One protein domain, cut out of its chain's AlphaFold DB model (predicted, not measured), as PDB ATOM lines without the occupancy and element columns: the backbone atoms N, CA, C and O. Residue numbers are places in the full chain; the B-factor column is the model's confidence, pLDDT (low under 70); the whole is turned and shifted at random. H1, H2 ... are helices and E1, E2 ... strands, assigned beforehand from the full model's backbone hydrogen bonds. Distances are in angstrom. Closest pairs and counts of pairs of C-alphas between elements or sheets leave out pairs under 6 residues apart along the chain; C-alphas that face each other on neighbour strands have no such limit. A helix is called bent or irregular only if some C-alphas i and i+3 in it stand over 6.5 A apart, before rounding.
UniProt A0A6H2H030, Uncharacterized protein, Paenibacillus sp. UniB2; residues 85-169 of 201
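AT A GLANCE: This is residues 85 to 169 of the 201 residues of an uncharacterized protein of Paenibacillus sp. UniB2 (UniProt A0A6H2H030). Two long helices, H1 and H2, fold back on each other as a tilted helical hairpin, and a shorter third helix, H3, packs on both of them with its later residues. A small ribbon of two antiparallel strands, E1 and E2, lies at the end of the hairpin away from the H1 to H2 link, and a long loop, residues 141 to 155, leads from it back to H3. The printed part has 85 residues, with three named helices and two named strands in the order E1, H1, H2, E2, H3, and its class is mostly helix. It is compact, with a radius of gyration of the C-alphas of 12.6 A, and only just elongated, with spans of 37 by 24 by 18 A.

IN THESE COORDINATES: E1 is residues 85 to 87 and begins at C-alpha 85, (201.565, 209.108, 153.207). H1, residues 91 to 107, is 24.7 A long from first to last C-alpha and ends at C-alpha 107, (223.962, 217.461, 126.855). H2, residues 114 to 128, is 21.0 A long. E2, residues 136 to 140, is 11.4 A long. H3, residues 156 to 167, is 15.6 A long and ends at C-alpha 167, (220.362, 214.588, 143.783); it is irregular, but only just, with C-alphas 162 and 165 6.52 A apart.

HOW THE PARTS SIT: E1 and E2 are antiparallel neighbours at 126 degrees, and their C-alphas 86 and 137 face each other at 4.8 A. N 85 and O 138, and N 87 and O 136, are within hydrogen-bond range, each pair at 2.8 A. The closest C-alphas of H2 and E2 are those of Leu 128 and Ala 136, 5.0 A apart. H1 and H2 form a helical hairpin and touch at a steep tilt of 39 degrees, opposite ways; their closest C-alphas are those of Ser 95 and Glu 121, 6.4 A apart. H3 touches H1 with residues 160 to 165 alone, at a steep tilt of 50 degrees, the same way; the closest C-alphas, of Ile 98 and Ala 164, are 5.2 A apart. H3 touches H2 with residues 164 to 167 alone, meeting residues 120 to 124 of H2, at a steep tilt of 45 degrees, opposite ways; the closest C-alphas, of Ala 120 and Ala 167, are 5.4 A apart. E1 and H2 are apart; H1 and E2 are only just apart, with closest C-alphas at 8.5 A. In H1 and H2 every O i to N i+4 pair is within hydrogen-bond range, and in H3 6 of 8 are.

THE WHOLE: The two C-alphas farthest apart are those of Val 85 and Gly 109, at 37.8 A. The printed part has no cut. The link from E1 to H1 is tight, those from H1 to H2 and from H2 to E2 are short, and that from E2 to H3 is long. In that long link, residues 144 to 145 pair antiparallel with residues 139 to 140 of E2 and with residues 152 to 153. The mean pLDDT of the printed part is 85.9, and no printed residue is under 70.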
ATOM      1  N   VAL A  85     202.538 210.018 153.803       79.62
ATOM      2  CA  VAL A  85     201.565 209.108 153.207       79.62
ATOM      3  C   VAL A  85     202.314 208.169 152.259       79.62
ATOM      4  O   VAL A  85     203.213 208.630 151.544       79.62
ATOM      5  N   PRO A  86     201.993 206.862 152.239       80.12
ATOM      6  CA  PRO A  86     202.511 205.963 151.219       80.12
ATOM      7  C   PRO A  86     201.969 206.377 149.847       80.12
ATOM      8  O   PRO A  86     200.762 206.483 149.638       80.12
ATOM      9  N   VAL A  87     202.874 206.620 148.908       83.00
ATOM     10  CA  VAL A  87     202.562 206.989 147.529       83.00
ATOM     11  C   VAL A  87     203.005 205.855 146.615       83.00
ATOM     12  O   VAL A  87     204.137 205.373 146.711       83.00
ATOM     13  N   ALA A  88     202.112 205.452 145.709       79.75
ATOM     14  CA  ALA A  88     202.422 204.525 144.630       79.75
ATOM     15  C   ALA A  88     203.385 205.204 143.646       79.75
ATOM     16  O   ALA A  88     202.987 205.918 142.726       79.75
ATOM     17  N   LEU A  89     204.673 205.030 143.908       82.44
ATOM     18  CA  LEU A  89     205.764 205.476 143.066       82.44
ATOM     19  C   LEU A  89     206.674 204.274 142.851       82.44
ATOM     20  O   LEU A  89     207.146 203.679 143.821       82.44
ATOM     21  N   ASP A  90     206.913 203.912 141.596       86.38
ATOM     22  CA  ASP A  90     207.773 202.778 141.273       86.38
ATOM     23  C   ASP A  90     209.245 203.156 141.416       86.38
ATOM     24  O   ASP A  90     209.685 204.195 140.919       86.38
ATOM     25  N   ARG A  91     210.054 202.260 141.991       87.44
ATOM     26  CA  ARG A  91     211.515 202.449 142.073       87.44
ATOM     27  C   ARG A  91     212.156 202.625 140.690       87.44
ATOM     28  O   ARG A  91     213.126 203.359 140.546       87.44
ATOM     29  N   ARG A  92     211.569 202.032 139.643       88.56
ATOM     30  CA  ARG A  92     212.010 202.232 138.251       88.56
ATOM     31  C   ARG A  92     211.894 203.690 137.801       88.56
ATOM     32  O   ARG A  92     212.795 204.179 137.129       88.56
ATOM     33  N   ARG A  93     210.853 204.413 138.236       88.81
ATOM     34  CA  ARG A  93     210.669 205.844 137.924       88.81
ATOM     35  C   ARG A  93     211.782 206.706 138.509       88.81
ATOM     36  O   ARG A  93     212.149 207.714 137.911       88.81
ATOM     37  N   VAL A  94     212.319 206.314 139.666       89.19
ATOM     38  CA  VAL A  94     213.473 206.976 140.287       89.19
ATOM     39  C   VAL A  94     214.710 206.820 139.405       89.19
ATOM     40  O   VAL A  94     215.320 207.827 139.043       89.19
ATOM     41  N   SER A  95     215.022 205.585 139.005       90.94
ATOM     42  CA  SER A  95     216.161 205.288 138.128       90.94
ATOM     43  C   SER A  95     216.054 206.033 136.793       90.94
ATOM     44  O   SER A  95     216.971 206.750 136.391       90.94
ATOM     45  N   GLU A  96     214.882 205.980 136.151       92.31
ATOM     46  CA  GLU A  96     214.601 206.710 134.907       92.31
ATOM     47  C   GLU A  96     214.810 208.223 135.064       92.31
ATOM     48  O   GLU A  96     215.452 208.854 134.222       92.31
ATOM     49  N   ALA A  97     214.303 208.822 136.148       91.56
ATOM     50  CA  ALA A  97     214.443 210.256 136.390       91.56
ATOM     51  C   ALA A  97     215.912 210.673 136.578       91.56
ATOM     52  O   ALA A  97     216.324 211.715 136.058       91.56
ATOM     53  N   ILE A  98     216.704 209.855 137.277       91.62
ATOM     54  CA  ILE A  98     218.139 210.077 137.485       91.62
ATOM     55  C   ILE A  98     218.905 209.947 136.164       91.62
ATOM     56  O   ILE A  98     219.662 210.853 135.810       91.62
ATOM     57  N   GLN A  99     218.652 208.898 135.377       92.62
ATOM     58  CA  GLN A  99     219.298 208.722 134.072       92.62
ATOM     59  C   GLN A  99     218.935 209.835 133.083       92.62
ATOM     60  O   GLN A  99     219.797 210.336 132.352       92.62
ATOM     61  N   MET A 100     217.673 210.276 133.079       91.88
ATOM     62  CA  MET A 100     217.240 211.429 132.291       91.88
ATOM     63  C   MET A 100     217.982 212.704 132.703       91.88
ATOM     64  O   MET A 100     218.414 213.466 131.833       91.88
ATOM     65  N   ALA A 101     218.143 212.937 134.009       90.62
ATOM     66  CA  ALA A 101     218.866 214.092 134.531       90.62
ATOM     67  C   ALA A 101     220.363 214.032 134.179       90.62
ATOM     68  O   ALA A 101     220.907 215.028 133.703       90.62
ATOM     69  N   ALA A 102     221.006 212.867 134.305       90.38
ATOM     70  CA  ALA A 102     222.406 212.665 133.925       90.38
ATOM     71  C   ALA A 102     222.619 212.881 132.417       90.38
ATOM     72  O   ALA A 102     223.532 213.593 131.993       90.38
ATOM     73  N   SER A 103     221.708 212.360 131.591       90.44
ATOM     74  CA  SER A 103     221.712 212.574 130.138       90.44
ATOM     75  C   SER A 103     221.495 214.044 129.766       90.44
ATOM     76  O   SER A 103     222.074 214.546 128.800       90.44
ATOM     77  N   ALA A 104     220.653 214.763 130.513       90.06
ATOM     78  CA  ALA A 104     220.475 216.202 130.342       90.06
ATOM     79  C   ALA A 104     221.742 216.981 130.729       90.06
ATOM     80  O   ALA A 104     222.151 217.860 129.975       90.06
ATOM     81  N   ALA A 105     222.399 216.618 131.833       88.56
ATOM     82  CA  ALA A 105     223.652 217.229 132.273       88.56
ATOM     83  C   ALA A 105     224.784 217.012 131.250       88.56
ATOM     84  O   ALA A 105     225.463 217.965 130.863       88.56
ATOM     85  N   LYS A 106     224.896 215.796 130.694       90.62
ATOM     86  CA  LYS A 106     225.824 215.477 129.597       90.62
ATOM     87  C   LYS A 106     225.585 216.359 128.368       90.62
ATOM     88  O   LYS A 106     226.537 216.900 127.814       90.62
ATOM     89  N   ARG A 107     224.323 216.556 127.966       89.38
ATOM     90  CA  ARG A 107     223.962 217.461 126.855       89.38
ATOM     91  C   ARG A 107     224.258 218.932 127.155       89.38
ATOM     92  O   ARG A 107     224.551 219.680 126.232       89.38
ATOM     93  N   ALA A 108     224.193 219.334 128.422       90.12
ATOM     94  CA  ALA A 108     224.527 220.682 128.875       90.12
ATOM     95  C   ALA A 108     226.043 220.922 129.044       90.12
ATOM     96  O   ALA A 108     226.438 222.020 129.424       90.12
ATOM     97  N   GLY A 109     226.892 219.922 128.770       87.81
ATOM     98  CA  GLY A 109     228.352 220.035 128.870       87.81
ATOM     99  C   GLY A 109     228.929 219.754 130.262       87.81
ATOM    100  O   GLY A 109     230.121 219.952 130.466       87.81
ATOM    101  N   ALA A 110     228.118 219.267 131.202       87.50
ATOM    102  CA  ALA A 110     228.543 218.873 132.545       87.50
ATOM    103  C   ALA A 110     228.266 217.372 132.760       87.50
ATOM    104  O   ALA A 110     227.256 217.014 133.373       87.50
ATOM    105  N   PRO A 111     229.095 216.469 132.202       87.62
ATOM    106  CA  PRO A 111     228.911 215.036 132.398       87.62
ATOM    107  C   PRO A 111     229.096 214.672 133.874       87.62
ATOM    108  O   PRO A 111     230.066 215.083 134.509       87.62
ATOM    109  N   VAL A 112     228.156 213.892 134.407       87.88
ATOM    110  CA  VAL A 112     228.226 213.345 135.766       87.88
ATOM    111  C   VAL A 112     228.844 211.943 135.683       87.88
ATOM    112  O   VAL A 112     228.409 211.176 134.822       87.88
ATOM    113  N   PRO A 113     229.845 211.604 136.515       89.19
ATOM    114  CA  PRO A 113     230.425 210.262 136.567       89.19
ATOM    115  C   PRO A 113     229.382 209.193 136.909       89.19
ATOM    116  O   PRO A 113     228.527 209.426 137.761       89.19
ATOM    117  N   ASP A 114     229.494 208.000 136.322       88.88
ATOM    118  CA  ASP A 114     228.546 206.901 136.573       88.88
ATOM    119  C   ASP A 114     228.499 206.493 138.060       88.88
ATOM    120  O   ASP A 114     227.438 206.150 138.581       88.88
ATOM    121  N   GLU A 115     229.625 206.619 138.772       89.88
ATOM    122  CA  GLU A 115     229.701 206.437 140.231       89.88
ATOM    123  C   GLU A 115     228.777 207.397 140.999       89.88
ATOM    124  O   GLU A 115     228.086 206.989 141.934       89.88
ATOM    125  N   ASP A 116     228.716 208.663 140.581       87.56
ATOM    126  CA  ASP A 116     227.892 209.690 141.216       87.56
ATOM    127  C   ASP A 116     226.418 209.512 140.847       87.56
ATOM    128  O   ASP A 116     225.541 209.788 141.664       87.56
ATOM    129  N   VAL A 117     226.129 209.012 139.642       90.12
ATOM    130  CA  VAL A 117     224.763 208.667 139.225       90.12
ATOM    131  C   VAL A 117     224.210 207.539 140.102       90.12
ATOM    132  O   VAL A 117     223.116 207.683 140.650       90.12
ATOM    133  N   ALA A 118     224.980 206.463 140.295       90.25
ATOM    134  CA  ALA A 118     224.582 205.336 141.140       90.25
ATOM    135  C   ALA A 118     224.436 205.742 142.619       90.25
ATOM    136  O   ALA A 118     223.449 205.395 143.269       90.25
ATOM    137  N   ALA A 119     225.379 206.535 143.141       88.44
ATOM    138  CA  ALA A 119     225.305 207.048 144.508       88.44
ATOM    139  C   ALA A 119     224.084 207.961 144.716       88.44
ATOM    140  O   ALA A 119     223.388 207.846 145.726       88.44
ATOM    141  N   ALA A 120     223.787 208.841 143.754       89.00
ATOM    142  CA  ALA A 120     222.616 209.713 143.806       89.00
ATOM    143  C   ALA A 120     221.303 208.919 143.759       89.00
ATOM    144  O   ALA A 120     220.372 209.241 144.497       89.00
ATOM    145  N   GLU A 121     221.226 207.877 142.926       91.88
ATOM    146  CA  GLU A 121     220.069 206.978 142.872       91.88
ATOM    147  C   GLU A 121     219.834 206.294 144.222       91.88
ATOM    148  O   GLU A 121     218.721 206.347 144.751       91.88
ATOM    149  N   GLN A 122     220.884 205.723 144.818       89.94
ATOM    150  CA  GLN A 122     220.786 205.056 146.114       89.94
ATOM    151  C   GLN A 122     220.335 206.018 147.222       89.94
ATOM    152  O   GLN A 122     219.410 205.702 147.970       89.94
ATOM    153  N   GLN A 123     220.906 207.224 147.281       88.38
ATOM    154  CA  GLN A 123     220.486 208.248 148.246       88.38
ATOM    155  C   GLN A 123     219.024 208.670 148.052       88.38
ATOM    156  O   GLN A 123     218.297 208.877 149.026       88.38
ATOM    157  N   LEU A 124     218.563 208.786 146.801       89.38
ATOM    158  CA  LEU A 124     217.165 209.102 146.517       89.38
ATOM    159  C   LEU A 124     216.228 207.988 146.989       89.38
ATOM    160  O   LEU A 124     215.163 208.271 147.541       89.38
ATOM    161  N   LEU A 125     216.620 206.732 146.768       90.25
ATOM    162  CA  LEU A 125     215.863 205.565 147.207       90.25
ATOM    163  C   LEU A 125     215.785 205.498 148.732       90.25
ATOM    164  O   LEU A 125     214.699 205.285 149.258       90.25
ATOM    165  N   GLU A 126     216.877 205.752 149.448       89.00
ATOM    166  CA  GLU A 126     216.874 205.800 150.917       89.00
ATOM    167  C   GLU A 126     215.982 206.926 151.460       89.00
ATOM    168  O   GLU A 126     215.270 206.744 152.452       89.00
ATOM    169  N   LEU A 127     215.976 208.081 150.787       87.62
ATOM    170  CA  LEU A 127     215.162 209.232 151.170       87.62
ATOM    171  C   LEU A 127     213.663 208.990 150.946       87.62
ATOM    172  O   LEU A 127     212.841 209.382 151.777       87.62
ATOM    173  N   LEU A 128     213.306 208.383 149.809       86.94
ATOM    174  CA  LEU A 128     211.917 208.147 149.409       86.94
ATOM    175  C   LEU A 128     211.342 206.859 150.008       86.94
ATOM    176  O   LEU A 128     210.158 206.832 150.325       86.94
ATOM    177  N   TYR A 129     212.150 205.818 150.194       88.12
ATOM    178  CA  TYR A 129     211.751 204.500 150.702       88.12
ATOM    179  C   TYR A 129     212.513 204.181 151.997       88.12
ATOM    180  O   TYR A 129     213.351 203.272 152.032       88.12
ATOM    181  N   PRO A 130     212.241 204.913 153.094       83.75
ATOM    182  CA  PRO A 130     212.916 204.666 154.358       83.75
ATOM    183  C   PRO A 130     212.637 203.237 154.838       83.75
ATOM    184  O   PRO A 130     211.523 202.728 154.696       83.75
ATOM    185  N   LYS A 131     213.650 202.592 155.430       84.19
ATOM    186  CA  LYS A 131     213.574 201.204 155.931       84.19
ATOM    187  C   LYS A 131     213.155 200.184 154.859       84.19
ATOM    188  O   LYS A 131     212.472 199.213 155.171       84.19
ATOM    189  N   SER A 132     213.539 200.417 153.602       76.38
ATOM    190  CA  SER A 132     213.213 199.538 152.471       76.38
ATOM    191  C   SER A 132     211.711 199.365 152.226       76.38
ATOM    192  O   SER A 132     211.303 198.346 151.671       76.38
ATOM    193  N   ALA A 133     210.899 200.358 152.606       80.00
ATOM    194  CA  ALA A 133     209.457 200.342 152.388       80.00
ATOM    195  C   ALA A 133     209.095 200.027 150.923       80.00
ATOM    196  O   ALA A 133     209.814 200.395 149.985       80.00
ATOM    197  N   GLU A 134     207.964 199.348 150.722       79.00
ATOM    198  CA  GLU A 134     207.456 199.017 149.384       79.00
ATOM    199  C   GLU A 134     206.977 200.266 148.631       79.00
ATOM    200  O   GLU A 134     207.170 200.385 147.422       79.00
ATOM    201  N   HIS A 135     206.427 201.240 149.359       83.50
ATOM    202  CA  HIS A 135     205.917 202.495 148.812       83.50
ATOM    203  C   HIS A 135     206.770 203.691 149.228       83.50
ATOM    204  O   HIS A 135     207.345 203.716 150.321       83.50
ATOM    205  N   ALA A 136     206.809 204.710 148.367       83.69
ATOM    206  CA  ALA A 136     207.509 205.946 148.674       83.69
ATOM    207  C   ALA A 136     206.754 206.699 149.775       83.69
ATOM    208  O   ALA A 136     205.550 206.923 149.672       83.69
ATOM    209  N   GLN A 137     207.454 207.111 150.826       83.50
ATOM    210  CA  GLN A 137     206.883 207.873 151.928       83.50
ATOM    211  C   GLN A 137     207.099 209.365 151.691       83.50
ATOM    212  O   GLN A 137     208.169 209.910 151.970       83.50
ATOM    213  N   LEU A 138     206.065 210.039 151.189       82.12
ATOM    214  CA  LEU A 138     206.100 211.473 150.914       82.12
ATOM    215  C   LEU A 138     205.159 212.220 151.853       82.12
ATOM    216  O   LEU A 138     204.061 211.759 152.152       82.12
ATOM    217  N   ALA A 139     205.578 213.399 152.302       79.44
ATOM    218  CA  ALA A 139     204.681 214.310 152.998       79.44
ATOM    219  C   ALA A 139     203.645 214.851 152.001       79.44
ATOM    220  O   ALA A 139     204.004 215.438 150.973       79.44
ATOM    221  N   VAL A 140     202.364 214.640 152.306       76.06
ATOM    222  CA  VAL A 140     201.243 215.090 151.475       76.06
ATOM    223  C   VAL A 140     200.347 215.984 152.322       76.06
ATOM    224  O   VAL A 140     199.811 215.562 153.339       76.06
ATOM    225  N   LEU A 141     200.219 217.240 151.897       72.25
ATOM    226  CA  LEU A 141     199.197 218.168 152.392       72.25
ATOM    227  C   LEU A 141     198.119 218.260 151.300       72.25
ATOM    228  O   LEU A 141     197.432 217.288 151.024       72.25
ATOM    229  N   HIS A 142     198.058 219.375 150.573       74.00
ATOM    230  CA  HIS A 142     197.299 219.481 149.314       74.00
ATOM    231  C   HIS A 142     198.130 219.120 148.074       74.00
ATOM    232  O   HIS A 142     197.612 218.972 146.972       74.00
ATOM    233  N   GLN A 143     199.447 219.062 148.245       80.88
ATOM    234  CA  GLN A 143     200.446 218.834 147.209       80.88
ATOM    235  C   GLN A 143     201.560 217.971 147.803       80.88
ATOM    236  O   GLN A 143     201.766 217.970 149.020       80.88
ATOM    237  N   TYR A 144     202.292 217.271 146.942       81.62
ATOM    238  CA  TYR A 144     203.453 216.482 147.340       81.62
ATOM    239  C   TYR A 144     204.585 217.416 147.747       81.62
ATOM    240  O   TYR A 144     204.969 218.303 146.979       81.62
ATOM    241  N   VAL A 145     205.129 217.219 148.942       82.06
ATOM    242  CA  VAL A 145     206.236 218.033 149.439       82.06
ATOM    243  C   VAL A 145     207.554 217.308 149.214       82.06
ATOM    244  O   VAL A 145     207.727 216.151 149.591       82.06
ATOM    245  N   CYS A 146     208.495 217.998 148.578       80.56
ATOM    246  CA  CYS A 146     209.824 217.474 148.322       80.56
ATOM    247  C   CYS A 146     210.642 217.401 149.619       80.56
ATOM    248  O   CYS A 146     210.837 218.439 150.257       80.56
ATOM    249  N   PRO A 147     211.183 216.223 149.974       77.12
ATOM    250  CA  PRO A 147     211.908 216.036 151.230       77.12
ATOM    251  C   PRO A 147     213.209 216.847 151.308       77.12
ATOM    252  O   PRO A 147     213.588 217.277 152.388       77.12
ATOM    253  N   ALA A 148     213.877 217.104 150.179       77.25
ATOM    254  CA  ALA A 148     215.155 217.820 150.169       77.25
ATOM    255  C   ALA A 148     215.023 219.349 150.066       77.25
ATOM    256  O   ALA A 148     215.945 220.071 150.432       77.25
ATOM    257  N   THR A 149     213.916 219.858 149.513       74.25
ATOM    258  CA  THR A 149     213.756 221.302 149.234       74.25
ATOM    259  C   THR A 149     212.591 221.955 149.958       74.25
ATOM    260  O   THR A 149     212.472 223.177 149.918       74.25
ATOM    261  N   GLY A 150     211.674 221.172 150.530       75.69
ATOM    262  CA  GLY A 150     210.415 221.674 151.084       75.69
ATOM    263  C   GLY A 150     209.450 222.250 150.038       75.69
ATOM    264  O   GLY A 150     208.373 222.732 150.394       75.69
ATOM    265  N   LYS A 151     209.797 222.214 148.741       83.00
ATOM    266  CA  LYS A 151     208.936 222.713 147.660       83.00
ATOM    267  C   LYS A 151     207.739 221.793 147.449       83.00
ATOM    268  O   LYS A 151     207.837 220.579 147.615       83.00
ATOM    269  N   ARG A 152     206.616 222.387 147.047       84.44
ATOM    270  CA  ARG A 152     205.343 221.698 146.821       84.44
ATOM    271  C   ARG A 152     205.139 221.416 145.333       84.44
ATOM    272  O   ARG A 152     205.452 222.258 144.492       84.44
ATOM    273  N   PHE A 153     204.614 220.237 145.019       85.50
ATOM    274  CA  PHE A 153     204.416 219.752 143.658       85.50
ATOM    275  C   PHE A 153     203.029 219.136 143.497       85.50
ATOM    276  O   PHE A 153     202.568 218.369 144.337       85.50
ATOM    277  N   GLY A 154     202.377 219.407 142.366       82.88
ATOM    278  CA  GLY A 154     201.053 218.849 142.067       82.88
ATOM    279  C   GLY A 154     201.034 217.345 141.752       82.88
ATOM    280  O   GLY A 154     199.962 216.792 141.571       82.88
ATOM    281  N   SER A 155     202.189 216.682 141.646       87.00
ATOM    282  CA  SER A 155     202.296 215.242 141.355       87.00
ATOM    283  C   SER A 155     203.650 214.696 141.810       87.00
ATOM    284  O   SER A 155     204.644 215.427 141.714       87.00
ATOM    285  N   ALA A 156     203.712 213.414 142.175       85.69
ATOM    286  CA  ALA A 156     204.954 212.733 142.539       85.69
ATOM    287  C   ALA A 156     206.001 212.737 141.400       85.69
ATOM    288  O   ALA A 156     207.174 212.995 141.654       85.69
ATOM    289  N   ASP A 157     205.591 212.590 140.134       86.50
ATOM    290  CA  ASP A 157     206.515 212.653 138.987       86.50
ATOM    291  C   ASP A 157     207.181 214.025 138.818       86.50
ATOM    292  O   ASP A 157     208.381 214.126 138.558       86.50
ATOM    293  N   LYS A 158     206.419 215.116 138.976       86.56
ATOM    294  CA  LYS A 158     206.981 216.480 138.943       86.56
ATOM    295  C   LYS A 158     207.972 216.706 140.081       86.56
ATOM    296  O   LYS A 158     208.983 217.370 139.863       86.56
ATOM    297  N   LEU A 159     207.689 216.151 141.260       90.00
ATOM    298  CA  LEU A 159     208.612 216.173 142.392       90.00
ATOM    299  C   LEU A 159     209.902 215.431 142.036       90.00
ATOM    300  O   LEU A 159     210.975 216.013 142.174       90.00
ATOM    301  N   LEU A 160     209.809 214.202 141.515       89.62
ATOM    302  CA  LEU A 160     210.974 213.418 141.098       89.62
ATOM    303  C   LEU A 160     211.823 214.139 140.052       89.62
ATOM    304  O   LEU A 160     213.034 214.242 140.213       89.62
ATOM    305  N   ARG A 161     211.203 214.689 139.002       88.31
ATOM    306  CA  ARG A 161     211.928 215.412 137.942       88.31
ATOM    307  C   ARG A 161     212.636 216.666 138.446       88.31
ATOM    308  O   ARG A 161     213.662 217.038 137.889       88.31
ATOM    309  N   ALA A 162     212.089 217.326 139.464       87.56
ATOM    310  CA  ALA A 162     212.737 218.471 140.092       87.56
ATOM    311  C   ALA A 162     213.847 218.046 141.065       87.56
ATOM    312  O   ALA A 162     214.838 218.758 141.207       87.56
ATOM    313  N   LEU A 163     213.681 216.899 141.725       88.25
ATOM    314  CA  LEU A 163     214.609 216.390 142.725       88.25
ATOM    315  C   LEU A 163     215.833 215.700 142.096       88.25
ATOM    316  O   LEU A 163     216.943 215.896 142.580       88.25
ATOM    317  N   ALA A 164     215.661 214.947 141.006       89.75
ATOM    318  CA  ALA A 164     216.729 214.166 140.375       89.75
ATOM    319  C   ALA A 164     217.965 214.999 139.961       89.75
ATOM    320  O   ALA A 164     219.077 214.608 140.315       89.75
ATOM    321  N   PRO A 165     217.836 216.179 139.314       87.38
ATOM    322  CA  PRO A 165     218.994 217.017 138.992       87.38
ATOM    323  C   PRO A 165     219.748 217.514 140.230       87.38
ATOM    324  O   PRO A 165     220.959 217.708 140.185       87.38
ATOM    325  N   GLN A 166     219.034 217.736 141.335       87.50
ATOM    326  CA  GLN A 166     219.639 218.163 142.590       87.50
ATOM    327  C   GLN A 166     220.350 216.999 143.289       87.50
ATOM    328  O   GLN A 166     221.423 217.197 143.853       87.50
ATOM    329  N   ALA A 167     219.780 215.794 143.211       87.50
ATOM    330  CA  ALA A 167     220.362 214.588 143.783       87.50
ATOM    331  C   ALA A 167     221.726 214.245 143.172       87.50
ATOM    332  O   ALA A 167     222.642 213.882 143.902       87.50
ATOM    333  N   LEU A 168     221.913 214.476 141.866       89.19
ATOM    334  CA  LEU A 168     223.206 214.290 141.190       89.19
ATOM    335  C   LEU A 168     224.345 215.141 141.781       89.19
ATOM    336  O   LEU A 168     225.515 214.823 141.591       89.19
ATOM    337  N   GLN A 169     224.031 216.219 142.502       86.62
ATOM    338  CA  GLN A 169     225.038 217.070 143.142       86.62
ATOM    339  C   GLN A 169     225.386 216.610 144.565       86.62
ATOM    340  O   GLN A 169     226.393 217.055 145.121       86.62
TER     341      GLN A 169